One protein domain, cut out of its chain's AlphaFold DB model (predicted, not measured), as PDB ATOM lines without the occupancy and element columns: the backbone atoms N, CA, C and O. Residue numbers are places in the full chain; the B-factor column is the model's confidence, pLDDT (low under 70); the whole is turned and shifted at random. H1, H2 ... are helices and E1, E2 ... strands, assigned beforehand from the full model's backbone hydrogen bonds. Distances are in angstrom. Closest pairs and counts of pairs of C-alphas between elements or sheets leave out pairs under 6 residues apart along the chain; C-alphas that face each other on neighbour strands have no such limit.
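This is residues 3 to 170 of the 279 residues of an uncharacterized protein of Haematococcus lacustris (UniProt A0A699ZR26). A rounded body with little regular structure, mostly loop, has helices H3 and H5 side by side, the antiparallel sheet E3-E4-E5 next to H3, and long H1 ending beside hairpin E1-E2. The 168 printed residues, 64 in named elements, run E1 E2 H1 H2 E3 E4 H3 E5 H4 H5, class mixed; compact, radius of gyration of the C-alphas 15.6 A, spans 43 by 38 by 33 A.

E1 is residues 3 to 5, from C-alpha (19.489, -4.821, -38.598); E2 12 to 15; H1 28 to 43, 23.0 A; H2 47 to 50; E3 73 to 77; E4 84 to 88; H3 91 to 101, 15.6 A; E5 109 to 111; H4 126 to 129; H5 148 to 156, to C-alpha (6.651, 11.528, -39.319).

Hairpin E1-E2 has N 3 and O 14 at 2.8 A. The closest C-alphas of E2 and H1, Asp 15 and Ala 42, are 5.3 A apart. Hairpin E3-E4 has N 74 and O 87 at 2.8 A; E4-E5 has N 109 and O 88 at 3.0 A. H3 touches H5, Val 93 to Ala 152, C-alphas 5.0 A, opposite ways, shallow tilt of 5 degrees. H2 only just grazes the sheet, with 5 pairs of C-alphas within 10 A; H4 grazes it. H1, H3 and H5 have every O i to N i+4 pair within hydrogen-bond range; H2 and H4 are too short.

The printed part has no cut. Links E2-H1, H2-E3, E5-H4 and H4-H5 are long. Confidence is under 70 in 34 residues, among them 16 to 28 and 56 to 68.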
ATOM      1  N   CYS A   3      18.119  -4.436 -38.930       82.94
ATOM      2  CA  CYS A   3      19.489  -4.821 -38.598       82.94
ATOM      3  C   CYS A   3      20.540  -4.054 -39.411       82.94
ATOM      4  O   CYS A   3      21.724  -4.126 -39.086       82.94
ATOM      5  N   ASP A   4      20.111  -3.296 -40.421       85.81
ATOM      6  CA  ASP A   4      20.963  -2.421 -41.222       85.81
ATOM      7  C   ASP A   4      20.290  -1.061 -41.451       85.81
ATOM      8  O   ASP A   4      19.056  -0.957 -41.502       85.81
ATOM      9  N   PHE A   5      21.115  -0.021 -41.574       85.81
ATOM     10  CA  PHE A   5      20.668   1.359 -41.717       85.81
ATOM     11  C   PHE A   5      21.507   2.107 -42.747       85.81
ATOM     12  O   PHE A   5      22.736   2.030 -42.763       85.81
ATOM     13  N   ASP A   6      20.843   2.946 -43.538       83.62
ATOM     14  CA  ASP A   6      21.525   3.919 -44.382       83.62
ATOM     15  C   ASP A   6      22.288   4.929 -43.509       83.62
ATOM     16  O   ASP A   6      21.702   5.641 -42.692       83.62
ATOM     17  N   LEU A   7      23.604   5.018 -43.706       80.69
ATOM     18  CA  LEU A   7      24.496   5.812 -42.854       80.69
ATOM     19  C   LEU A   7      24.242   7.327 -42.932       80.69
ATOM     20  O   LEU A   7      24.641   8.059 -42.027       80.69
ATOM     21  N   LEU A   8      23.597   7.812 -43.997       76.50
ATOM     22  CA  LEU A   8      23.335   9.240 -44.203       76.50
ATOM     23  C   LEU A   8      22.011   9.686 -43.573       76.50
ATOM     24  O   LEU A   8      21.933  10.752 -42.958       76.50
ATOM     25  N   SER A   9      20.963   8.883 -43.733       75.69
ATOM     26  CA  SER A   9      19.602   9.203 -43.286       75.69
ATOM     27  C   SER A   9      19.216   8.534 -41.963       75.69
ATOM     28  O   SER A   9      18.271   8.975 -41.299       75.69
ATOM     29  N   GLY A  10      19.933   7.479 -41.562       79.50
ATOM     30  CA  GLY A  10      19.558   6.597 -40.457       79.50
ATOM     31  C   GLY A  10      18.296   5.780 -40.739       79.50
ATOM     32  O   GLY A  10      17.667   5.312 -39.794       79.50
ATOM     33  N   ARG A  11      17.884   5.668 -42.010       85.50
ATOM     34  CA  ARG A  11      16.707   4.901 -42.430       85.50
ATOM     35  C   ARG A  11      17.005   3.399 -42.388       85.50
ATOM     36  O   ARG A  11      18.057   3.017 -42.899       85.50
ATOM     37  N   PRO A  12      16.089   2.553 -41.886       86.31
ATOM     38  CA  PRO A  12      16.193   1.100 -42.017       86.31
ATOM     39  C   PRO A  12      16.364   0.651 -43.478       86.31
ATOM     40  O   PRO A  12      15.642   1.123 -44.361       86.31
ATOM     41  N   THR A  13      17.309  -0.251 -43.744       84.12
ATOM     42  CA  THR A  13      17.568  -0.820 -45.086       84.12
ATOM     43  C   THR A  13      17.355  -2.327 -45.150       84.12
ATOM     44  O   THR A  13      16.983  -2.834 -46.208       84.12
ATOM     45  N   LEU A  14      17.545  -3.036 -44.036       78.00
ATOM     46  CA  LEU A  14      17.348  -4.479 -43.926       78.00
ATOM     47  C   LEU A  14      16.714  -4.823 -42.580       78.00
ATOM     48  O   LEU A  14      17.073  -4.235 -41.560       78.00
ATOM     49  N   ASP A  15      15.819  -5.809 -42.576       71.56
ATOM     50  CA  ASP A  15      15.280  -6.426 -41.365       71.56
ATOM     51  C   ASP A  15      15.876  -7.827 -41.172       71.56
ATOM     52  O   ASP A  15      16.020  -8.588 -42.130       71.56
ATOM     53  N   GLY A  16      16.280  -8.131 -39.936       62.75
ATOM     54  CA  GLY A  16      16.835  -9.421 -39.538       62.75
ATOM     55  C   GLY A  16      15.788 -10.440 -39.085       62.75
ATOM     56  O   GLY A  16      16.129 -11.618 -38.989       62.75
ATOM     57  N   ASP A  17      14.544 -10.020 -38.833       59.28
ATOM     58  CA  ASP A  17      13.461 -10.952 -38.518       59.28
ATOM     59  C   ASP A  17      12.700 -11.305 -39.803       59.28
ATOM     60  O   ASP A  17      12.060 -10.434 -40.400       59.28
ATOM     61  N   PRO A  18      12.742 -12.565 -40.275       53.31
ATOM     62  CA  PRO A  18      11.797 -12.989 -41.292       53.31
ATOM     63  C   PRO A  18      10.385 -12.867 -40.703       53.31
ATOM     64  O   PRO A  18      10.201 -13.168 -39.520       53.31
ATOM     65  N   PRO A  19       9.379 -12.466 -41.501       54.53
ATOM     66  CA  PRO A  19       8.017 -12.360 -41.011       54.53
ATOM     67  C   PRO A  19       7.623 -13.696 -40.387       54.53
ATOM     68  O   PRO A  19       7.546 -14.720 -41.070       54.53
ATOM     69  N   SER A  20       7.346 -13.697 -39.084       50.44
ATOM     70  CA  SER A  20       6.855 -14.881 -38.371       50.44
ATOM     71  C   SER A  20       5.403 -15.231 -38.754       50.44
ATOM     72  O   SER A  20       4.775 -16.099 -38.154       50.44
ATOM     73  N   ALA A  21       4.899 -14.642 -39.847       49.03
ATOM     74  CA  ALA A  21       3.624 -14.914 -40.501       49.03
ATOM     75  C   ALA A  21       3.461 -16.359 -41.024       49.03
ATOM     76  O   ALA A  21       2.364 -16.744 -41.423       49.03
ATOM     77  N   ALA A  22       4.510 -17.188 -41.005       41.31
ATOM     78  CA  ALA A  22       4.439 -18.604 -41.370       41.31
ATOM     79  C   ALA A  22       3.886 -19.487 -40.226       41.31
ATOM     80  O   ALA A  22       4.453 -20.524 -39.886       41.31
ATOM     81  N   GLY A  23       2.772 -19.076 -39.616       47.06
ATOM     82  CA  GLY A  23       1.976 -19.914 -38.725       47.06
ATOM     83  C   GLY A  23       0.848 -20.591 -39.503       47.06
ATOM     84  O   GLY A  23      -0.035 -19.922 -40.038       47.06
ATOM     85  N   SER A  24       0.861 -21.921 -39.575       46.03
ATOM     86  CA  SER A  24      -0.185 -22.744 -40.195       46.03
ATOM     87  C   SER A  24      -1.559 -22.438 -39.572       46.03
ATOM     88  O   SER A  24      -1.824 -22.860 -38.450       46.03
ATOM     89  N   GLY A  25      -2.439 -21.708 -40.272       56.03
ATOM     90  CA  GLY A  25      -3.810 -21.449 -39.799       56.03
ATOM     91  C   GLY A  25      -4.433 -20.096 -40.160       56.03
ATOM     92  O   GLY A  25      -5.625 -19.913 -39.916       56.03
ATOM     93  N   LEU A  26      -3.683 -19.157 -40.745       60.94
ATOM     94  CA  LEU A  26      -4.249 -17.901 -41.248       60.94
ATOM     95  C   LEU A  26      -4.998 -18.124 -42.571       60.94
ATOM     96  O   LEU A  26      -4.520 -18.839 -43.454       60.94
ATOM     97  N   LEU A  27      -6.163 -17.487 -42.731       67.00
ATOM     98  CA  LEU A  27      -6.826 -17.388 -44.036       67.00
ATOM     99  C   LEU A  27      -5.916 -16.611 -45.005       67.00
ATOM    100  O   LEU A  27      -5.195 -15.714 -44.575       67.00
ATOM    101  N   GLU A  28      -5.979 -16.900 -46.308       68.62
ATOM    102  CA  GLU A  28      -5.071 -16.332 -47.329       68.62
ATOM    103  C   GLU A  28      -4.937 -14.796 -47.243       68.62
ATOM    104  O   GLU A  28      -3.836 -14.252 -47.303       68.62
ATOM    105  N   GLY A  29      -6.043 -14.085 -46.983       74.75
ATOM    106  CA  GLY A  29      -6.032 -12.631 -46.791       74.75
ATOM    107  C   GLY A  29      -5.361 -12.150 -45.496       74.75
ATOM    108  O   GLY A  29      -4.753 -11.086 -45.494       74.75
ATOM    109  N   GLN A  30      -5.434 -12.921 -44.411       78.75
ATOM    110  CA  GLN A  30      -4.788 -12.573 -43.138       78.75
ATOM    111  C   GLN A  30      -3.286 -12.868 -43.158       78.75
ATOM    112  O   GLN A  30      -2.523 -12.166 -42.505       78.75
ATOM    113  N   ALA A  31      -2.847 -13.864 -43.933       80.81
ATOM    114  CA  ALA A  31      -1.423 -14.092 -44.172       80.81
ATOM    115  C   ALA A  31      -0.782 -12.894 -44.895       80.81
ATOM    116  O   ALA A  31       0.329 -12.486 -44.559       80.81
ATOM    117  N   LEU A  32      -1.508 -12.285 -45.842       84.62
ATOM    118  CA  LEU A  32      -1.075 -11.042 -46.482       84.62
ATOM    119  C   LEU A  32      -1.028  -9.876 -45.487       84.62
ATOM    120  O   LEU A  32      -0.052  -9.133 -45.488       84.62
ATOM    121  N   ASP A  33      -2.042  -9.726 -44.632       86.75
ATOM    122  CA  ASP A  33      -2.045  -8.681 -43.598       86.75
ATOM    123  C   ASP A  33      -0.838  -8.841 -42.658       86.75
ATOM    124  O   ASP A  33      -0.112  -7.879 -42.425       86.75
ATOM    125  N   ALA A  34      -0.547 -10.066 -42.215       86.44
ATOM    126  CA  ALA A  34       0.630 -10.369 -41.406       86.44
ATOM    127  C   ALA A  34       1.943 -10.026 -42.129       86.44
ATOM    128  O   ALA A  34       2.828  -9.405 -41.553       86.44
ATOM    129  N   LEU A  35       2.071 -10.366 -43.413       87.31
ATOM    130  CA  LEU A  35       3.264 -10.013 -44.184       87.31
ATOM    131  C   LEU A  35       3.461  -8.493 -44.270       87.31
ATOM    132  O   LEU A  35       4.569  -8.002 -44.061       87.31
ATOM    133  N   VAL A  36       2.402  -7.741 -44.585       90.19
ATOM    134  CA  VAL A  36       2.493  -6.276 -44.695       90.19
ATOM    135  C   VAL A  36       2.760  -5.641 -43.325       90.19
ATOM    136  O   VAL A  36       3.506  -4.670 -43.254       90.19
ATOM    137  N   HIS A  37       2.211  -6.201 -42.247       92.25
ATOM    138  CA  HIS A  37       2.480  -5.780 -40.872       92.25
ATOM    139  C   HIS A  37       3.978  -5.843 -40.541       92.25
ATOM    140  O   HIS A  37       4.579  -4.839 -40.156       92.25
ATOM    141  N   GLU A  38       4.615  -6.986 -40.799       89.44
ATOM    142  CA  GLU A  38       6.051  -7.157 -40.555       89.44
ATOM    143  C   GLU A  38       6.904  -6.256 -41.461       89.44
ATOM    144  O   GLU A  38       7.919  -5.706 -41.034       89.44
ATOM    145  N   LEU A  39       6.462  -5.999 -42.697       90.19
ATOM    146  CA  LEU A  39       7.117  -5.009 -43.556       90.19
ATOM    147  C   LEU A  39       7.044  -3.595 -42.965       90.19
ATOM    148  O   LEU A  39       7.999  -2.832 -43.081       90.19
ATOM    149  N   VAL A  40       5.943  -3.214 -42.319       92.31
ATOM    150  CA  VAL A  40       5.827  -1.892 -41.686       92.31
ATOM    151  C   VAL A  40       6.727  -1.782 -40.446       92.31
ATOM    152  O   VAL A  40       7.320  -0.718 -40.230       92.31
ATOM    153  N   HIS A  41       6.925  -2.870 -39.690       91.25
ATOM    154  CA  HIS A  41       7.979  -2.934 -38.669       91.25
ATOM    155  C   HIS A  41       9.367  -2.702 -39.275       91.25
ATOM    156  O   HIS A  41      10.083  -1.802 -38.821       91.25
ATOM    157  N   ALA A  42       9.704  -3.435 -40.342       88.88
ATOM    158  CA  ALA A  42      10.970  -3.304 -41.065       88.88
ATOM    159  C   ALA A  42      11.212  -1.876 -41.575       88.88
ATOM    160  O   ALA A  42      12.334  -1.371 -41.535       88.88
ATOM    161  N   LEU A  43      10.150  -1.198 -42.021       89.94
ATOM    162  CA  LEU A  43      10.229   0.172 -42.518       89.94
ATOM    163  C   LEU A  43      10.471   1.202 -41.412       89.94
ATOM    164  O   LEU A  43      10.952   2.292 -41.722       89.94
ATOM    165  N   GLY A  44      10.186   0.895 -40.145       88.75
ATOM    166  CA  GLY A  44      10.508   1.806 -39.049       88.75
ATOM    167  C   GLY A  44       9.490   1.906 -37.925       88.75
ATOM    168  O   GLY A  44       9.766   2.590 -36.938       88.75
ATOM    169  N   PHE A  45       8.322   1.272 -38.047       92.12
ATOM    170  CA  PHE A  45       7.323   1.296 -36.982       92.12
ATOM    171  C   PHE A  45       7.685   0.283 -35.897       92.12
ATOM    172  O   PHE A  45       7.144  -0.809 -35.834       92.12
ATOM    173  N   HIS A  46       8.665   0.609 -35.067       89.06
ATOM    174  CA  HIS A  46       9.171  -0.277 -34.024       89.06
ATOM    175  C   HIS A  46       9.674   0.581 -32.862       89.06
ATOM    176  O   HIS A  46      10.319   1.599 -33.115       89.06
ATOM    177  N   PHE A  47       9.421   0.204 -31.599       86.56
ATOM    178  CA  PHE A  47       9.688   1.095 -30.451       86.56
ATOM    179  C   PHE A  47      11.133   1.625 -30.419       86.56
ATOM    180  O   PHE A  47      11.354   2.804 -30.145       86.56
ATOM    181  N   SER A  48      12.115   0.773 -30.748       86.00
ATOM    182  CA  SER A  48      13.542   1.130 -30.771       86.00
ATOM    183  C   SER A  48      13.902   2.168 -31.840       86.00
ATOM    184  O   SER A  48      14.954   2.795 -31.751       86.00
ATOM    185  N   LEU A  49      13.037   2.355 -32.839       88.12
ATOM    186  CA  LEU A  49      13.222   3.281 -33.953       88.12
ATOM    187  C   LEU A  49      12.409   4.563 -33.807       88.12
ATOM    188  O   LEU A  49      12.738   5.551 -34.458       88.12
ATOM    189  N   LEU A  50      11.408   4.596 -32.923       88.31
ATOM    190  CA  LEU A  50      10.602   5.796 -32.688       88.31
ATOM    191  C   LEU A  50      11.484   6.987 -32.258       88.31
ATOM    192  O   LEU A  50      11.355   8.099 -32.770       88.31
ATOM    193  N   SER A  51      12.462   6.771 -31.377       84.69
ATOM    194  CA  SER A  51      13.410   7.824 -30.968       84.69
ATOM    195  C   SER A  51      14.339   8.302 -32.095       84.69
ATOM    196  O   SER A  51      14.929   9.376 -31.984       84.69
ATOM    197  N   SER A  52      14.440   7.540 -33.187       85.44
ATOM    198  CA  SER A  52      15.248   7.863 -34.367       85.44
ATOM    199  C   SER A  52      14.488   8.675 -35.415       85.44
ATOM    200  O   SER A  52      15.082   9.039 -36.429       85.44
ATOM    201  N   PHE A  53      13.204   8.980 -35.188       86.81
ATOM    202  CA  PHE A  53      12.407   9.790 -36.107       86.81
ATOM    203  C   PHE A  53      12.989  11.204 -36.240       86.81
ATOM    204  O   PHE A  53      13.410  11.833 -35.261       86.81
ATOM    205  N   ARG A  54      13.007  11.727 -37.470       80.56
ATOM    206  CA  ARG A  54      13.643  13.008 -37.807       80.56
ATOM    207  C   ARG A  54      12.654  13.962 -38.454       80.56
ATOM    208  O   ARG A  54      11.719  13.558 -39.138       80.56
ATOM    209  N   GLN A  55      12.904  15.259 -38.294       73.31
ATOM    210  CA  GLN A  55      12.197  16.263 -39.087       73.31
ATOM    211  C   GLN A  55      12.487  16.049 -40.578       73.31
ATOM    212  O   GLN A  55      13.648  15.984 -40.981       73.31
ATOM    213  N   ALA A  56      11.447  15.994 -41.408       68.56
ATOM    214  CA  ALA A  56      11.615  16.041 -42.856       68.56
ATOM    215  C   ALA A  56      12.106  17.444 -43.257       68.56
ATOM    216  O   ALA A  56      11.404  18.427 -43.026       68.56
ATOM    217  N   THR A  57      13.309  17.556 -43.830       57.19
ATOM    218  CA  THR A  57      13.919  18.860 -44.176       57.19
ATOM    219  C   THR A  57      13.877  19.204 -45.671       57.19
ATOM    220  O   THR A  57      14.346  20.271 -46.061       57.19
ATOM    221  N   GLY A  58      13.271  18.362 -46.519       53.59
ATOM    222  CA  GLY A  58      13.173  18.582 -47.969       53.59
ATOM    223  C   GLY A  58      11.739  18.720 -48.492       53.59
ATOM    224  O   GLY A  58      10.827  18.022 -48.045       53.59
ATOM    225  N   ALA A  59      11.542  19.575 -49.503       46.72
ATOM    226  CA  ALA A  59      10.345  19.529 -50.342       46.72
ATOM    227  C   ALA A  59      10.356  18.224 -51.160       46.72
ATOM    228  O   ALA A  59      11.344  17.920 -51.825       46.72
ATOM    229  N   GLY A  60       9.277  17.441 -51.095       52.19
ATOM    230  CA  GLY A  60       9.147  16.191 -51.857       52.19
ATOM    231  C   GLY A  60       9.579  14.909 -51.137       52.19
ATOM    232  O   GLY A  60       9.660  13.873 -51.784       52.19
ATOM    233  N   GLY A  61       9.818  14.933 -49.821       51.62
ATOM    234  CA  GLY A  61       9.969  13.686 -49.059       51.62
ATOM    235  C   GLY A  61      11.309  12.970 -49.211       51.62
ATOM    236  O   GLY A  61      11.408  11.802 -48.849       51.62
ATOM    237  N   ASN A  62      12.341  13.649 -49.717       47.44
ATOM    238  CA  ASN A  62      13.693  13.113 -49.631       47.44
ATOM    239  C   ASN A  62      14.130  13.085 -48.152       47.44
ATOM    240  O   ASN A  62      14.046  14.124 -47.485       47.44
ATOM    241  N   PRO A  63      14.583  11.932 -47.630       51.44
ATOM    242  CA  PRO A  63      15.066  11.822 -46.262       51.44
ATOM    243  C   PRO A  63      16.379  12.592 -46.154       51.44
ATOM    244  O   PRO A  63      17.364  12.263 -46.809       51.44
ATOM    245  N   VAL A  64      16.390  13.666 -45.374       54.69
ATOM    246  CA  VAL A  64      17.551  14.554 -45.275       54.69
ATOM    247  C   VAL A  64      17.739  14.917 -43.816       54.69
ATOM    248  O   VAL A  64      16.831  15.514 -43.241       54.69
ATOM    249  N   THR A  65      18.878  14.477 -43.253       54.03
ATOM    250  CA  THR A  65      19.729  15.054 -42.177       54.03
ATOM    251  C   THR A  65      19.073  15.907 -41.078       54.03
ATOM    252  O   THR A  65      19.720  16.732 -40.430       54.03
ATOM    253  N   GLY A  66      17.783  15.706 -40.841       60.72
ATOM    254  CA  GLY A  66      16.965  16.525 -39.976       60.72
ATOM    255  C   GLY A  66      17.312  16.297 -38.522       60.72
ATOM    256  O   GLY A  66      17.759  15.217 -38.114       60.72
ATOM    257  N   ARG A  67      17.077  17.335 -37.718       67.50
ATOM    258  CA  ARG A  67      17.167  17.212 -36.265       67.50
ATOM    259  C   ARG A  67      16.208  16.103 -35.797       67.50
ATOM    260  O   ARG A  67      15.117  15.984 -36.371       67.50
ATOM    261  N   PRO A  68      16.593  15.306 -34.783       69.25
ATOM    262  CA  PRO A  68      15.673  14.380 -34.130       69.25
ATOM    263  C   PRO A  68      14.382  15.097 -33.729       69.25
ATOM    264  O   PRO A  68      14.424  16.264 -33.318       69.25
ATOM    265  N   LEU A  69      13.238  14.427 -33.865       72.12
ATOM    266  CA  LEU A  69      11.981  14.993 -33.391       72.12
ATOM    267  C   LEU A  69      12.017  15.107 -31.853       72.12
ATOM    268  O   LEU A  69      12.351  14.137 -31.176       72.12
ATOM    269  N   PRO A  70      11.700  16.284 -31.280       59.09
ATOM    270  CA  PRO A  70      11.944  16.564 -29.864       59.09
ATOM    271  C   PRO A  70      11.013  15.822 -28.895       59.09
ATOM    272  O   PRO A  70      11.301  15.794 -27.704       59.09
ATOM    273  N   VAL A  71       9.919  15.217 -29.370       59.44
ATOM    274  CA  VAL A  71       9.036  14.373 -28.553       59.44
ATOM    275  C   VAL A  71       8.413  13.307 -29.441       59.44
ATOM    276  O   VAL A  71       7.509  13.603 -30.222       59.44
ATOM    277  N   THR A  72       8.876  12.069 -29.299       68.12
ATOM    278  CA  THR A  72       8.248  10.945 -29.990       68.12
ATOM    279  C   THR A  72       7.245  10.235 -29.086       68.12
ATOM    280  O   THR A  72       6.107  10.034 -29.494       68.12
ATOM    281  N   VAL A  73       7.610   9.935 -27.835       80.88
ATOM    282  CA  VAL A  73       6.779   9.124 -26.930       80.88
ATOM    283  C   VAL A  73       6.422   9.890 -25.653       80.88
ATOM    284  O   VAL A  73       7.302  10.393 -24.957       80.88
ATOM    285  N   LEU A  74       5.126   9.986 -25.345       87.88
ATOM    286  CA  LEU A  74       4.593  10.582 -24.117       87.88
ATOM    287  C   LEU A  74       4.054   9.497 -23.187       87.88
ATOM    288  O   LEU A  74       3.088   8.824 -23.536       87.88
ATOM    289  N   ASN A  75       4.592   9.406 -21.975       90.69
ATOM    290  CA  ASN A  75       4.089   8.484 -20.959       90.69
ATOM    291  C   ASN A  75       3.072   9.199 -20.065       90.69
ATOM    292  O   ASN A  75       3.340  10.300 -19.573       90.69
ATOM    293  N   ARG A  76       1.902   8.594 -19.846       90.50
ATOM    294  CA  ARG A  76       0.859   9.128 -18.957       90.50
ATOM    295  C   ARG A  76       0.198   8.015 -18.158       90.50
ATOM    296  O   ARG A  76       0.036   6.905 -18.642       90.50
ATOM    297  N   THR A  77      -0.277   8.350 -16.968       90.69
ATOM    298  CA  THR A  77      -1.256   7.529 -16.250       90.69
ATOM    299  C   THR A  77      -2.630   8.119 -16.525       90.69
ATOM    300  O   THR A  77      -2.850   9.302 -16.258       90.69
ATOM    301  N   LEU A  78      -3.539   7.327 -17.092       89.00
ATOM    302  CA  LEU A  78      -4.887   7.772 -17.438       89.00
ATOM    303  C   LEU A  78      -5.937   6.989 -16.651       89.00
ATOM    304  O   LEU A  78      -5.769   5.788 -16.478       89.00
ATOM    305  N   PRO A  79      -7.063   7.613 -16.260       88.00
ATOM    306  CA  PRO A  79      -8.182   6.886 -15.661       88.00
ATOM    307  C   PRO A  79      -8.743   5.784 -16.568       88.00
ATOM    308  O   PRO A  79      -9.340   4.833 -16.079       88.00
ATOM    309  N   SER A  80      -8.588   5.914 -17.887       87.62
ATOM    310  CA  SER A  80      -9.086   4.956 -18.872       87.62
ATOM    311  C   SER A  80      -8.227   3.711 -19.064       87.62
ATOM    312  O   SER A  80      -8.661   2.831 -19.806       87.62
ATOM    313  N   SER A  81      -7.045   3.620 -18.445       88.88
ATOM    314  CA  SER A  81      -6.199   2.421 -18.486       88.88
ATOM    315  C   SER A  81      -5.842   1.968 -17.064       88.88
ATOM    316  O   SER A  81      -5.577   2.807 -16.199       88.88
ATOM    317  N   PRO A  82      -5.816   0.652 -16.787       87.12
ATOM    318  CA  PRO A  82      -5.330   0.122 -15.515       87.12
ATOM    319  C   PRO A  82      -3.806   0.261 -15.337       87.12
ATOM    320  O   PRO A  82      -3.291  -0.050 -14.261       87.12
ATOM    321  N   ARG A  83      -3.069   0.681 -16.375       88.38
ATOM    322  CA  ARG A  83      -1.601   0.747 -16.407       88.38
ATOM    323  C   ARG A  83      -1.123   2.099 -16.964       88.38
ATOM    324  O   ARG A  83      -1.913   2.862 -17.523       88.38
ATOM    325  N   PRO A  84       0.163   2.452 -16.784       90.75
ATOM    326  CA  PRO A  84       0.758   3.574 -17.501       90.75
ATOM    327  C   PRO A  84       0.727   3.324 -19.010       90.75
ATOM    328  O   PRO A  84       1.129   2.259 -19.466       90.75
ATOM    329  N   VAL A  85       0.308   4.330 -19.770       91.94
ATOM    330  CA  VAL A  85       0.182   4.269 -21.227       91.94
ATOM    331  C   VAL A  85       1.240   5.136 -21.897       91.94
ATOM    332  O   VAL A  85       1.661   6.164 -21.353       91.94
ATOM    333  N   SER A  86       1.640   4.744 -23.103       93.56
ATOM    334  CA  SER A  86       2.580   5.493 -23.938       93.56
ATOM    335  C   SER A  86       1.879   5.979 -25.201       93.56
ATOM    336  O   SER A  86       1.101   5.243 -25.797       93.56
ATOM    337  N   PHE A  87       2.148   7.209 -25.630       94.19
ATOM    338  CA  PHE A  87       1.592   7.776 -26.860       94.19
ATOM    339  C   PHE A  87       2.692   8.141 -27.835       94.19
ATOM    340  O   PHE A  87       3.592   8.890 -27.461       94.19
ATOM    341  N   LEU A  88       2.558   7.737 -29.095       94.19
ATOM    342  CA  LEU A  88       3.297   8.359 -30.187       94.19
ATOM    343  C   LEU A  88       2.632   9.704 -30.517       94.19
ATOM    344  O   LEU A  88       1.482   9.750 -30.957       94.19
ATOM    345  N   ALA A  89       3.329  10.805 -30.241       93.19
ATOM    346  CA  ALA A  89       2.757  12.159 -30.242       93.19
ATOM    347  C   ALA A  89       3.383  13.090 -31.292       93.19
ATOM    348  O   ALA A  89       3.403  14.312 -31.125       93.19
ATOM    349  N   THR A  90       3.896  12.522 -32.382       92.00
ATOM    350  CA  THR A  90       4.397  13.307 -33.514       92.00
ATOM    351  C   THR A  90       3.248  14.039 -34.226       92.00
ATOM    352  O   THR A  90       2.085  13.642 -34.089       92.00
ATOM    353  N   PRO A  91       3.522  15.131 -34.966       91.38
ATOM    354  CA  PRO A  91       2.476  16.047 -35.426       91.38
ATOM    355  C   PRO A  91       1.340  15.404 -36.237       91.38
ATOM    356  O   PRO A  91       0.170  15.670 -35.955       91.38
ATOM    357  N   ARG A  92       1.650  14.545 -37.220       92.19
ATOM    358  CA  ARG A  92       0.624  13.879 -38.040       92.19
ATOM    359  C   ARG A  92      -0.022  12.729 -37.292       92.19
ATOM    360  O   ARG A  92      -1.227  12.539 -37.420       92.19
ATOM    361  N   VAL A  93       0.742  11.994 -36.481       94.38
ATOM    362  CA  VAL A  93       0.176  10.912 -35.658       94.38
ATOM    363  C   VAL A  93      -0.861  11.474 -34.690       94.38
ATOM    364  O   VAL A  93      -1.949  10.921 -34.571       94.38
ATOM    365  N   GLN A  94      -0.584  12.617 -34.057       94.31
ATOM    366  CA  GLN A  94      -1.557  13.299 -33.207       94.31
ATOM    367  C   GLN A  94      -2.809  13.722 -33.992       94.31
ATOM    368  O   GLN A  94      -3.924  13.534 -33.505       94.31
ATOM    369  N   GLN A  95      -2.649  14.269 -35.200       93.69
ATOM    370  CA  GLN A  95      -3.777  14.655 -36.051       93.69
ATOM    371  C   GLN A  95      -4.664  13.451 -36.411       93.69
ATOM    372  O   GLN A  95      -5.883  13.504 -36.228       93.69
ATOM    373  N   GLU A  96      -4.062  12.359 -36.881       93.69
ATOM    374  CA  GLU A  96      -4.792  11.156 -37.290       93.69
ATOM    375  C   GLU A  96      -5.363  10.383 -36.095       93.69
ATOM    376  O   GLU A  96      -6.446   9.810 -36.212       93.69
ATOM    377  N   ALA A  97      -4.724  10.439 -34.922       94.19
ATOM    378  CA  ALA A  97      -5.298   9.922 -33.683       94.19
ATOM    379  C   ALA A  97      -6.579  10.679 -33.309       94.19
ATOM    380  O   ALA A  97      -7.618  10.057 -33.104       94.19
ATOM    381  N   ARG A  98      -6.555  12.019 -33.289       94.38
ATOM    382  CA  ARG A  98      -7.755  12.827 -32.990       94.38
ATOM    383  C   ARG A  98      -8.893  12.531 -33.958       94.38
ATOM    384  O   ARG A  98     -10.028  12.334 -33.527       94.38
ATOM    385  N   ARG A  99      -8.569  12.442 -35.250       91.38
ATOM    386  CA  ARG A  99      -9.520  12.118 -36.318       91.38
ATOM    387  C   ARG A  99     -10.111  10.716 -36.159       91.38
ATOM    388  O   ARG A  99     -11.328  10.573 -36.209       91.38
ATOM    389  N   SER A 100      -9.269   9.702 -35.970       89.62
ATOM    390  CA  SER A 100      -9.700   8.299 -35.877       89.62
ATOM    391  C   SER A 100     -10.506   8.033 -34.610       89.62
ATOM    392  O   SER A 100     -11.470   7.275 -34.633       89.62
ATOM    393  N   LEU A 101     -10.135   8.694 -33.512       91.88
ATOM    394  CA  LEU A 101     -10.801   8.545 -32.225       91.88
ATOM    395  C   LEU A 101     -12.034   9.438 -32.075       91.88
ATOM    396  O   LEU A 101     -12.799   9.239 -31.137       91.88
ATOM    397  N   GLY A 102     -12.221  10.439 -32.942       91.56
ATOM    398  CA  GLY A 102     -13.231  11.481 -32.739       91.56
ATOM    399  C   GLY A 102     -13.007  12.244 -31.429       91.56
ATOM    400  O   GLY A 102     -13.961  12.551 -30.714       91.56
ATOM    401  N   CYS A 103     -11.742  12.476 -31.064       93.38
ATOM    402  CA  CYS A 103     -11.388  13.114 -29.803       93.38
ATOM    403  C   CYS A 103     -10.229  14.101 -29.934       93.38
ATOM    404  O   CYS A 103      -9.065  13.706 -29.926       93.38
ATOM    405  N   ASP A 104     -10.536  15.398 -29.933       93.88
ATOM    406  CA  ASP A 104      -9.535  16.469 -30.041       93.88
ATOM    407  C   ASP A 104      -8.575  16.540 -28.844       93.88
ATOM    408  O   ASP A 104      -7.446  17.018 -28.965       93.88
ATOM    409  N   ALA A 105      -8.982  16.015 -27.687       91.69
ATOM    410  CA  ALA A 105      -8.135  15.952 -26.499       91.69
ATOM    411  C   ALA A 105      -7.071  14.838 -26.557       91.69
ATOM    412  O   ALA A 105      -6.225  14.767 -25.662       91.69
ATOM    413  N   ALA A 106      -7.082  13.976 -27.585       93.56
ATOM    414  CA  ALA A 106      -6.081  12.926 -27.735       93.56
ATOM    415  C   ALA A 106      -4.669  13.545 -27.871       93.56
ATOM    416  O   ALA A 106      -4.441  14.380 -28.759       93.56
ATOM    417  N   PRO A 107      -3.710  13.177 -26.998       92.81
ATOM    418  CA  PRO A 107      -2.357  13.733 -27.032       92.81
ATOM    419  C   PRO A 107      -1.500  13.136 -28.158       92.81
ATOM    420  O   PRO A 107      -0.485  13.723 -28.521       92.81
ATOM    421  N   GLY A 108      -1.906  11.994 -28.705       94.19
ATOM    422  CA  GLY A 108      -1.215  11.200 -29.713       94.19
ATOM    423  C   GLY A 108      -1.980   9.896 -29.943       94.19
ATOM    424  O   GLY A 108      -3.078   9.726 -29.404       94.19
ATOM    425  N   ALA A 109      -1.394   8.971 -30.694       95.44
ATOM    426  CA  ALA A 109      -1.909   7.607 -30.798       95.44
ATOM    427  C   ALA A 109      -1.322   6.754 -29.671       95.44
ATOM    428  O   ALA A 109      -0.107   6.758 -29.471       95.44
ATOM    429  N   GLN A 110      -2.176   6.065 -28.911       95.44
ATOM    430  CA  GLN A 110      -1.714   5.176 -27.846       95.44
ATOM    431  C   GLN A 110      -0.998   3.965 -28.459       95.44
ATOM    432  O   GLN A 110      -1.492   3.360 -29.412       95.44
ATOM    433  N   LEU A 111       0.167   3.642 -27.908       94.88
ATOM    434  CA  LEU A 111       0.893   2.413 -28.182       94.88
ATOM    435  C   LEU A 111       0.396   1.313 -27.243       94.88
ATOM    436  O   LEU A 111       0.063   1.601 -26.095       94.88
ATOM    437  N   GLU A 112       0.394   0.083 -27.740       94.44
ATOM    438  CA  GLU A 112      -0.035  -1.103 -27.002       94.44
ATOM    439  C   GLU A 112       0.696  -1.222 -25.657       94.44
ATOM    440  O   GLU A 112       1.930  -1.134 -25.607       94.44
ATOM    441  N   ASP A 113      -0.063  -1.394 -24.572       90.88
ATOM    442  CA  ASP A 113       0.450  -1.518 -23.204       90.88
ATOM    443  C   ASP A 113       0.273  -2.924 -22.600       90.88
ATOM    444  O   ASP A 113       0.773  -3.186 -21.497       90.88
ATOM    445  N   GLU A 114      -0.360  -3.850 -23.329       88.44
ATOM    446  CA  GLU A 114      -0.491  -5.262 -22.969       88.44
ATOM    447  C   GLU A 114       0.423  -6.182 -23.812       88.44
ATOM    448  O   GLU A 114       1.078  -5.790 -24.779       88.44
ATOM    449  N   GLY A 115       0.514  -7.455 -23.414       81.31
ATOM    450  CA  GLY A 115       1.375  -8.450 -24.061       81.31
ATOM    451  C   GLY A 115       2.796  -8.546 -23.493       81.31
ATOM    452  O   GLY A 115       3.119  -8.030 -22.422       81.31
ATOM    453  N   SER A 116       3.653  -9.305 -24.184       74.75
ATOM    454  CA  SER A 116       5.066  -9.455 -23.811       74.75
ATOM    455  C   SER A 116       5.883  -8.209 -24.177       74.75
ATOM    456  O   SER A 116       5.424  -7.348 -24.922       74.75
ATOM    457  N   ALA A 117       7.131  -8.127 -23.704       61.84
ATOM    458  CA  ALA A 117       8.035  -7.008 -23.997       61.84
ATOM    459  C   ALA A 117       8.289  -6.762 -25.503       61.84
ATOM    460  O   ALA A 117       8.762  -5.689 -25.846       61.84
ATOM    461  N   GLY A 118       7.983  -7.733 -26.376       59.28
ATOM    462  CA  GLY A 118       8.037  -7.595 -27.840       59.28
ATOM    463  C   GLY A 118       6.707  -7.210 -28.506       59.28
ATOM    464  O   GLY A 118       6.651  -7.094 -29.722       59.28
ATOM    465  N   GLN A 119       5.627  -7.058 -27.735       60.88
ATOM    466  CA  GLN A 119       4.288  -6.696 -28.224       60.88
ATOM    467  C   GLN A 119       3.887  -5.300 -27.745       60.88
ATOM    468  O   GLN A 119       3.380  -4.502 -28.535       60.88
ATOM    469  N   ALA A 120       4.196  -4.976 -26.488       74.19
ATOM    470  CA  ALA A 120       3.983  -3.647 -25.935       74.19
ATOM    471  C   ALA A 120       4.914  -2.619 -26.600       74.19
ATOM    472  O   ALA A 120       6.101  -2.875 -26.779       74.19
ATOM    473  N   LEU A 121       4.399  -1.435 -26.930       83.56
ATOM    474  CA  LEU A 121       5.107  -0.316 -27.581       83.56
ATOM    475  C   LEU A 121       5.477  -0.493 -29.066       83.56
ATOM    476  O   LEU A 121       5.872   0.485 -29.702       83.56
ATOM    477  N   HIS A 122       5.347  -1.697 -29.629       87.94
ATOM    478  CA  HIS A 122       5.589  -1.959 -31.057       87.94
ATOM    479  C   HIS A 122       4.342  -1.764 -31.919       87.94
ATOM    480  O   HIS A 122       4.458  -1.601 -33.127       87.94
ATOM    481  N   HIS A 123       3.169  -1.772 -31.294       94.25
ATOM    482  CA  HIS A 123       1.873  -1.752 -31.951       94.25
ATOM    483  C   HIS A 123       1.041  -0.557 -31.497       94.25
ATOM    484  O   HIS A 123       1.314   0.058 -30.463       94.25
ATOM    485  N   TRP A 124      -0.014  -0.260 -32.244       95.56
ATOM    486  CA  TRP A 124      -1.097   0.579 -31.753       95.56
ATOM    487  C   TRP A 124      -1.934  -0.170 -30.726       95.56
ATOM    488  O   TRP A 124      -2.187  -1.361 -30.888       95.56
ATOM    489  N   GLU A 125      -2.419   0.564 -29.725       94.44
ATOM    490  CA  GLU A 125      -3.393   0.079 -28.746       94.44
ATOM    491  C   GLU A 125      -4.589  -0.562 -29.458       94.44
ATOM    492  O   GLU A 125      -5.411   0.138 -30.076       94.44
ATOM    493  N   PHE A 126      -4.715  -1.887 -29.345       91.94
ATOM    494  CA  PHE A 126      -5.776  -2.621 -30.033       91.94
ATOM    495  C   PHE A 126      -7.155  -2.102 -29.619       91.94
ATOM    496  O   PHE A 126      -8.021  -1.905 -30.471       91.94
ATOM    497  N   ARG A 127      -7.351  -1.756 -28.338       92.00
ATOM    498  CA  ARG A 127      -8.615  -1.183 -27.844       92.00
ATOM    499  C   ARG A 127      -9.137  -0.008 -28.666       92.00
ATOM    500  O   ARG A 127     -10.350   0.155 -28.750       92.00
ATOM    501  N   PHE A 128      -8.264   0.812 -29.244       92.31
ATOM    502  CA  PHE A 128      -8.639   2.014 -29.992       92.31
ATOM    503  C   PHE A 128      -8.462   1.884 -31.501       92.31
ATOM    504  O   PHE A 128      -9.168   2.547 -32.262       92.31
ATOM    505  N   PHE A 129      -7.549   1.019 -31.928       91.94
ATOM    506  CA  PHE A 129      -7.159   0.894 -33.323       91.94
ATOM    507  C   PHE A 129      -7.333  -0.531 -33.859       91.94
ATOM    508  O   PHE A 129      -6.720  -0.836 -34.861       91.94
ATOM    509  N   HIS A 130      -8.182  -1.386 -33.266       87.50
ATOM    510  CA  HIS A 130      -8.405  -2.815 -33.608       87.50
ATOM    511  C   HIS A 130      -8.620  -3.167 -35.096       87.50
ATOM    512  O   HIS A 130      -8.585  -4.339 -35.461       87.50
ATOM    513  N   MET A 131      -8.891  -2.182 -35.954       84.00
ATOM    514  CA  MET A 131      -9.014  -2.362 -37.406       84.00
ATOM    515  C   MET A 131      -7.733  -2.008 -38.171       84.00
ATOM    516  O   MET A 131      -7.669  -2.245 -39.375       84.00
ATOM    517  N   ASP A 132      -6.749  -1.393 -37.518       91.31
ATOM    518  CA  ASP A 132      -5.466  -1.025 -38.098       91.31
ATOM    519  C   ASP A 132      -4.540  -2.240 -38.185       91.31
ATOM    520  O   ASP A 132      -4.504  -3.102 -37.302       91.31
ATOM    521  N   LEU A 133      -3.781  -2.277 -39.275       91.50
ATOM    522  CA  LEU A 133      -2.786  -3.288 -39.582       91.50
ATOM    523  C   LEU A 133      -1.748  -3.445 -38.479       91.50
ATOM    524  O   LEU A 133      -1.368  -4.573 -38.208       91.50
ATOM    525  N   MET A 134      -1.325  -2.362 -37.832       93.94
ATOM    526  CA  MET A 134      -0.254  -2.366 -36.831       93.94
ATOM    527  C   MET A 134      -0.758  -2.567 -35.400       93.94
ATOM    528  O   MET A 134      -0.152  -2.070 -34.454       93.94
ATOM    529  N   THR A 135      -1.869  -3.282 -35.225       92.38
ATOM    530  CA  THR A 135      -2.288  -3.803 -33.914       92.38
ATOM    531  C   THR A 135      -1.723  -5.210 -33.682       92.38
ATOM    532  O   THR A 135      -1.439  -5.908 -34.654       92.38
ATOM    533  N   PRO A 136      -1.573  -5.671 -32.424       89.06
ATOM    534  CA  PRO A 136      -0.971  -6.978 -32.119       89.06
ATOM    535  C   PRO A 136      -1.851  -8.190 -32.478       89.06
ATOM    536  O   PRO A 136      -1.431  -9.333 -32.298       89.06
ATOM    537  N   LEU A 137      -3.097  -7.983 -32.924       85.50
ATOM    538  CA  LEU A 137      -4.062  -9.060 -33.144       85.50
ATOM    539  C   LEU A 137      -4.903  -8.828 -34.400       85.50
ATOM    540  O   LEU A 137      -5.573  -7.808 -34.531       85.50
ATOM    541  N   PHE A 138      -4.981  -9.845 -35.261       83.50
ATOM    542  CA  PHE A 138      -5.908  -9.864 -36.391       83.50
ATOM    543  C   PHE A 138      -7.229 -10.538 -36.022       83.50
ATOM    544  O   PHE A 138      -7.276 -11.694 -35.596       83.50
ATOM    545  N   LEU A 139      -8.335  -9.823 -36.227       77.19
ATOM    546  CA  LEU A 139      -9.677 -10.356 -36.022       77.19
ATOM    547  C   LEU A 139     -10.022 -11.377 -37.120       77.19
ATOM    548  O   LEU A 139      -9.940 -11.083 -38.310       77.19
ATOM    549  N   SER A 140     -10.433 -12.586 -36.728       71.50
ATOM    550  CA  SER A 140     -10.811 -13.644 -37.679       71.50
ATOM    551  C   SER A 140     -11.964 -13.213 -38.592       71.50
ATOM    552  O   SER A 140     -12.956 -12.647 -38.131       71.50
ATOM    553  N   GLY A 141     -11.829 -13.480 -39.894       68.50
ATOM    554  CA  GLY A 141     -12.829 -13.121 -40.906       68.50
ATOM    555  C   GLY A 141     -12.913 -11.624 -41.226       68.50
ATOM    556  O   GLY A 141     -13.795 -11.216 -41.982       68.50
ATOM    557  N   VAL A 142     -12.008 -10.805 -40.681       74.25
ATOM    558  CA  VAL A 142     -11.929  -9.361 -40.915       74.25
ATOM    559  C   VAL A 142     -10.538  -9.025 -41.451       74.25
ATOM    560  O   VAL A 142      -9.537  -9.548 -40.972       74.25
ATOM    561  N   ARG A 143     -10.476  -8.171 -42.477       80.50
ATOM    562  CA  ARG A 143      -9.212  -7.663 -43.027       80.50
ATOM    563  C   ARG A 143      -8.748  -6.445 -42.244       80.50
ATOM    564  O   ARG A 143      -9.561  -5.555 -41.966       80.50
ATOM    565  N   SER A 144      -7.455  -6.398 -41.954       84.06
ATOM    566  CA  SER A 144      -6.831  -5.224 -41.352       84.06
ATOM    567  C   SER A 144      -6.715  -4.081 -42.359       84.06
ATOM    568  O   SER A 144      -6.822  -4.276 -43.573       84.06
ATOM    569  N   ARG A 145      -6.517  -2.861 -41.852       86.50
ATOM    570  CA  ARG A 145      -6.443  -1.642 -42.658       86.50
ATOM    571  C   ARG A 145      -5.142  -0.899 -42.432       86.50
ATOM    572  O   ARG A 145      -4.748  -0.669 -41.298       86.50
ATOM    573  N   VAL A 146      -4.525  -0.411 -43.498       89.88
ATOM    574  CA  VAL A 146      -3.481   0.613 -43.388       89.88
ATOM    575  C   VAL A 146      -4.177   1.956 -43.170       89.88
ATOM    576  O   VAL A 146      -4.565   2.626 -44.134       89.88
ATOM    577  N   THR A 147      -4.415   2.326 -41.908       91.81
ATOM    578  CA  THR A 147      -5.136   3.567 -41.596       91.81
ATOM    579  C   THR A 147      -4.210   4.783 -41.568       91.81
ATOM    580  O   THR A 147      -2.986   4.689 -41.723       91.81
ATOM    581  N   GLY A 148      -4.810   5.962 -41.384       92.94
ATOM    582  CA  GLY A 148      -4.090   7.231 -41.362       92.94
ATOM    583  C   GLY A 148      -3.035   7.302 -40.265       92.94
ATOM    584  O   GLY A 148      -1.988   7.897 -40.492       92.94
ATOM    585  N   VAL A 149      -3.246   6.643 -39.122       94.56
ATOM    586  CA  VAL A 149      -2.278   6.664 -38.015       94.56
ATOM    587  C   VAL A 149      -0.976   5.937 -38.379       94.56
ATOM    588  O   VAL A 149       0.111   6.446 -38.103       94.56
ATOM    589  N   THR A 150      -1.064   4.818 -39.106       95.25
ATOM    590  CA  THR A 150       0.099   4.068 -39.603       95.25
ATOM    591  C   THR A 150       0.854   4.837 -40.688       95.25
ATOM    592  O   THR A 150       2.076   4.977 -40.610       95.25
ATOM    593  N   LEU A 151       0.147   5.426 -41.663       94.19
ATOM    594  CA  LEU A 151       0.794   6.284 -42.667       94.19
ATOM    595  C   LEU A 151       1.413   7.540 -42.041       94.19
ATOM    596  O   LEU A 151       2.507   7.944 -42.436       94.19
ATOM    597  N   ALA A 152       0.752   8.130 -41.044       93.50
ATOM    598  CA  ALA A 152       1.272   9.271 -40.303       93.50
ATOM    599  C   ALA A 152       2.595   8.938 -39.615       93.50
ATOM    600  O   ALA A 152       3.524   9.737 -39.707       93.50
ATOM    601  N   ALA A 153       2.705   7.770 -38.972       93.81
ATOM    602  CA  ALA A 153       3.937   7.352 -38.311       93.81
ATOM    603  C   ALA A 153       5.084   7.165 -39.317       93.81
ATOM    604  O   ALA A 153       6.185   7.673 -39.100       93.81
ATOM    605  N   LEU A 154       4.816   6.522 -40.461       92.50
ATOM    606  CA  LEU A 154       5.807   6.380 -41.532       92.50
ATOM    607  C   LEU A 154       6.230   7.736 -42.110       92.50
ATOM    608  O   LEU A 154       7.409   7.931 -42.395       92.50
ATOM    609  N   GLN A 155       5.316   8.696 -42.253       90.56
ATOM    610  CA  GLN A 155       5.680  10.034 -42.722       90.56
ATOM    611  C   GLN A 155       6.457  10.840 -41.677       90.56
ATOM    612  O   GLN A 155       7.448  11.495 -42.005       90.56
ATOM    613  N   ASP A 156       6.013  10.809 -40.423       90.44
ATOM    614  CA  ASP A 156       6.651  11.528 -39.319       90.44
ATOM    615  C   ASP A 156       8.002  10.919 -38.926       90.44
ATOM    616  O   ASP A 156       8.801  11.604 -38.295       90.44
ATOM    617  N   SER A 157       8.315   9.695 -39.366       89.25
ATOM    618  CA  SER A 157       9.680   9.154 -39.288       89.25
ATOM    619  C   SER A 157      10.713  10.031 -40.006       89.25
ATOM    620  O   SER A 157      11.891  10.032 -39.647       89.25
ATOM    621  N   GLY A 158      10.271  10.789 -41.016       84.94
ATOM    622  CA  GLY A 158      11.132  11.563 -41.904       84.94
ATOM    623  C   GLY A 158      11.772  10.729 -43.019       84.94
ATOM    624  O   GLY A 158      12.486  11.288 -43.852       84.94
ATOM    625  N   TRP A 159      11.517   9.417 -43.062       85.69
ATOM    626  CA  TRP A 159      12.094   8.498 -44.046       85.69
ATOM    627  C   TRP A 159      11.250   8.305 -45.304       85.69
ATOM    628  O   TRP A 159      11.796   7.929 -46.346       85.69
ATOM    629  N   TYR A 160       9.941   8.557 -45.216       87.62
ATOM    630  CA  TYR A 160       8.988   8.254 -46.280       87.62
ATOM    631  C   TYR A 160       8.020   9.411 -46.539       87.62
ATOM    632  O   TYR A 160       7.643  10.161 -45.640       87.62
ATOM    633  N   ALA A 161       7.553   9.498 -47.783       87.12
ATOM    634  CA  ALA A 161       6.426  10.329 -48.186       87.12
ATOM    635  C   ALA A 161       5.298   9.425 -48.708       87.12
ATOM    636  O   ALA A 161       5.240   9.142 -49.907       87.12
ATOM    637  N   PRO A 162       4.427   8.915 -47.817       88.00
ATOM    638  CA  PRO A 162       3.355   8.019 -48.212       88.00
ATOM    639  C   PRO A 162       2.328   8.723 -49.101       88.00
ATOM    640  O   PRO A 162       2.069   9.924 -48.994       88.00
ATOM    641  N   ARG A 163       1.701   7.935 -49.975       88.06
ATOM    642  CA  ARG A 163       0.568   8.367 -50.792       88.06
ATOM    643  C   ARG A 163      -0.711   8.278 -49.962       88.06
ATOM    644  O   ARG A 163      -1.259   7.195 -49.785       88.06
ATOM    645  N   TRP A 164      -1.203   9.420 -49.488       87.44
ATOM    646  CA  TRP A 164      -2.418   9.491 -48.667       87.44
ATOM    647  C   TRP A 164      -3.692   9.060 -49.395       87.44
ATOM    648  O   TRP A 164      -4.645   8.654 -48.740       87.44
ATOM    649  N   ASP A 165      -3.691   9.049 -50.729       84.94
ATOM    650  CA  ASP A 165      -4.814   8.562 -51.543       84.94
ATOM    651  C   ASP A 165      -5.134   7.071 -51.308       84.94
ATOM    652  O   ASP A 165      -6.208   6.607 -51.677       84.94
ATOM    653  N   TYR A 166      -4.207   6.313 -50.709       84.00
ATOM    654  CA  TYR A 166      -4.362   4.885 -50.404       84.00
ATOM    655  C   TYR A 166      -4.759   4.616 -48.950       84.00
ATOM    656  O   TYR A 166      -4.902   3.453 -48.573       84.00
ATOM    657  N   VAL A 167      -4.933   5.660 -48.132       85.25
ATOM    658  CA  VAL A 167      -5.313   5.494 -46.729       85.25
ATOM    659  C   VAL A 167      -6.650   4.770 -46.632       85.25
ATOM    660  O   VAL A 167      -7.654   5.214 -47.183       85.25
ATOM    661  N   GLN A 168      -6.686   3.653 -45.915       82.25
ATOM    662  CA  GLN A 168      -7.938   2.955 -45.668       82.25
ATOM    663  C   GLN A 168      -8.601   3.612 -44.458       82.25
ATOM    664  O   GLN A 168      -8.047   3.559 -43.356       82.25
ATOM    665  N   PRO A 169      -9.766   4.265 -44.620       70.62
ATOM    666  CA  PRO A 169     -10.364   5.004 -43.524       70.62
ATOM    667  C   PRO A 169     -10.714   4.048 -42.377       70.62
ATOM    668  O   PRO A 169     -11.158   2.915 -42.638       70.62
ATOM    669  N   PRO A 170     -10.560   4.491 -41.115       63.38
ATOM    670  CA  PRO A 170     -11.162   3.788 -39.995       63.38
ATOM    671  C   PRO A 170     -12.681   3.750 -40.200       63.38
ATOM    672  O   PRO A 170     -13.250   4.565 -40.935       63.38
TER     673      PRO A 170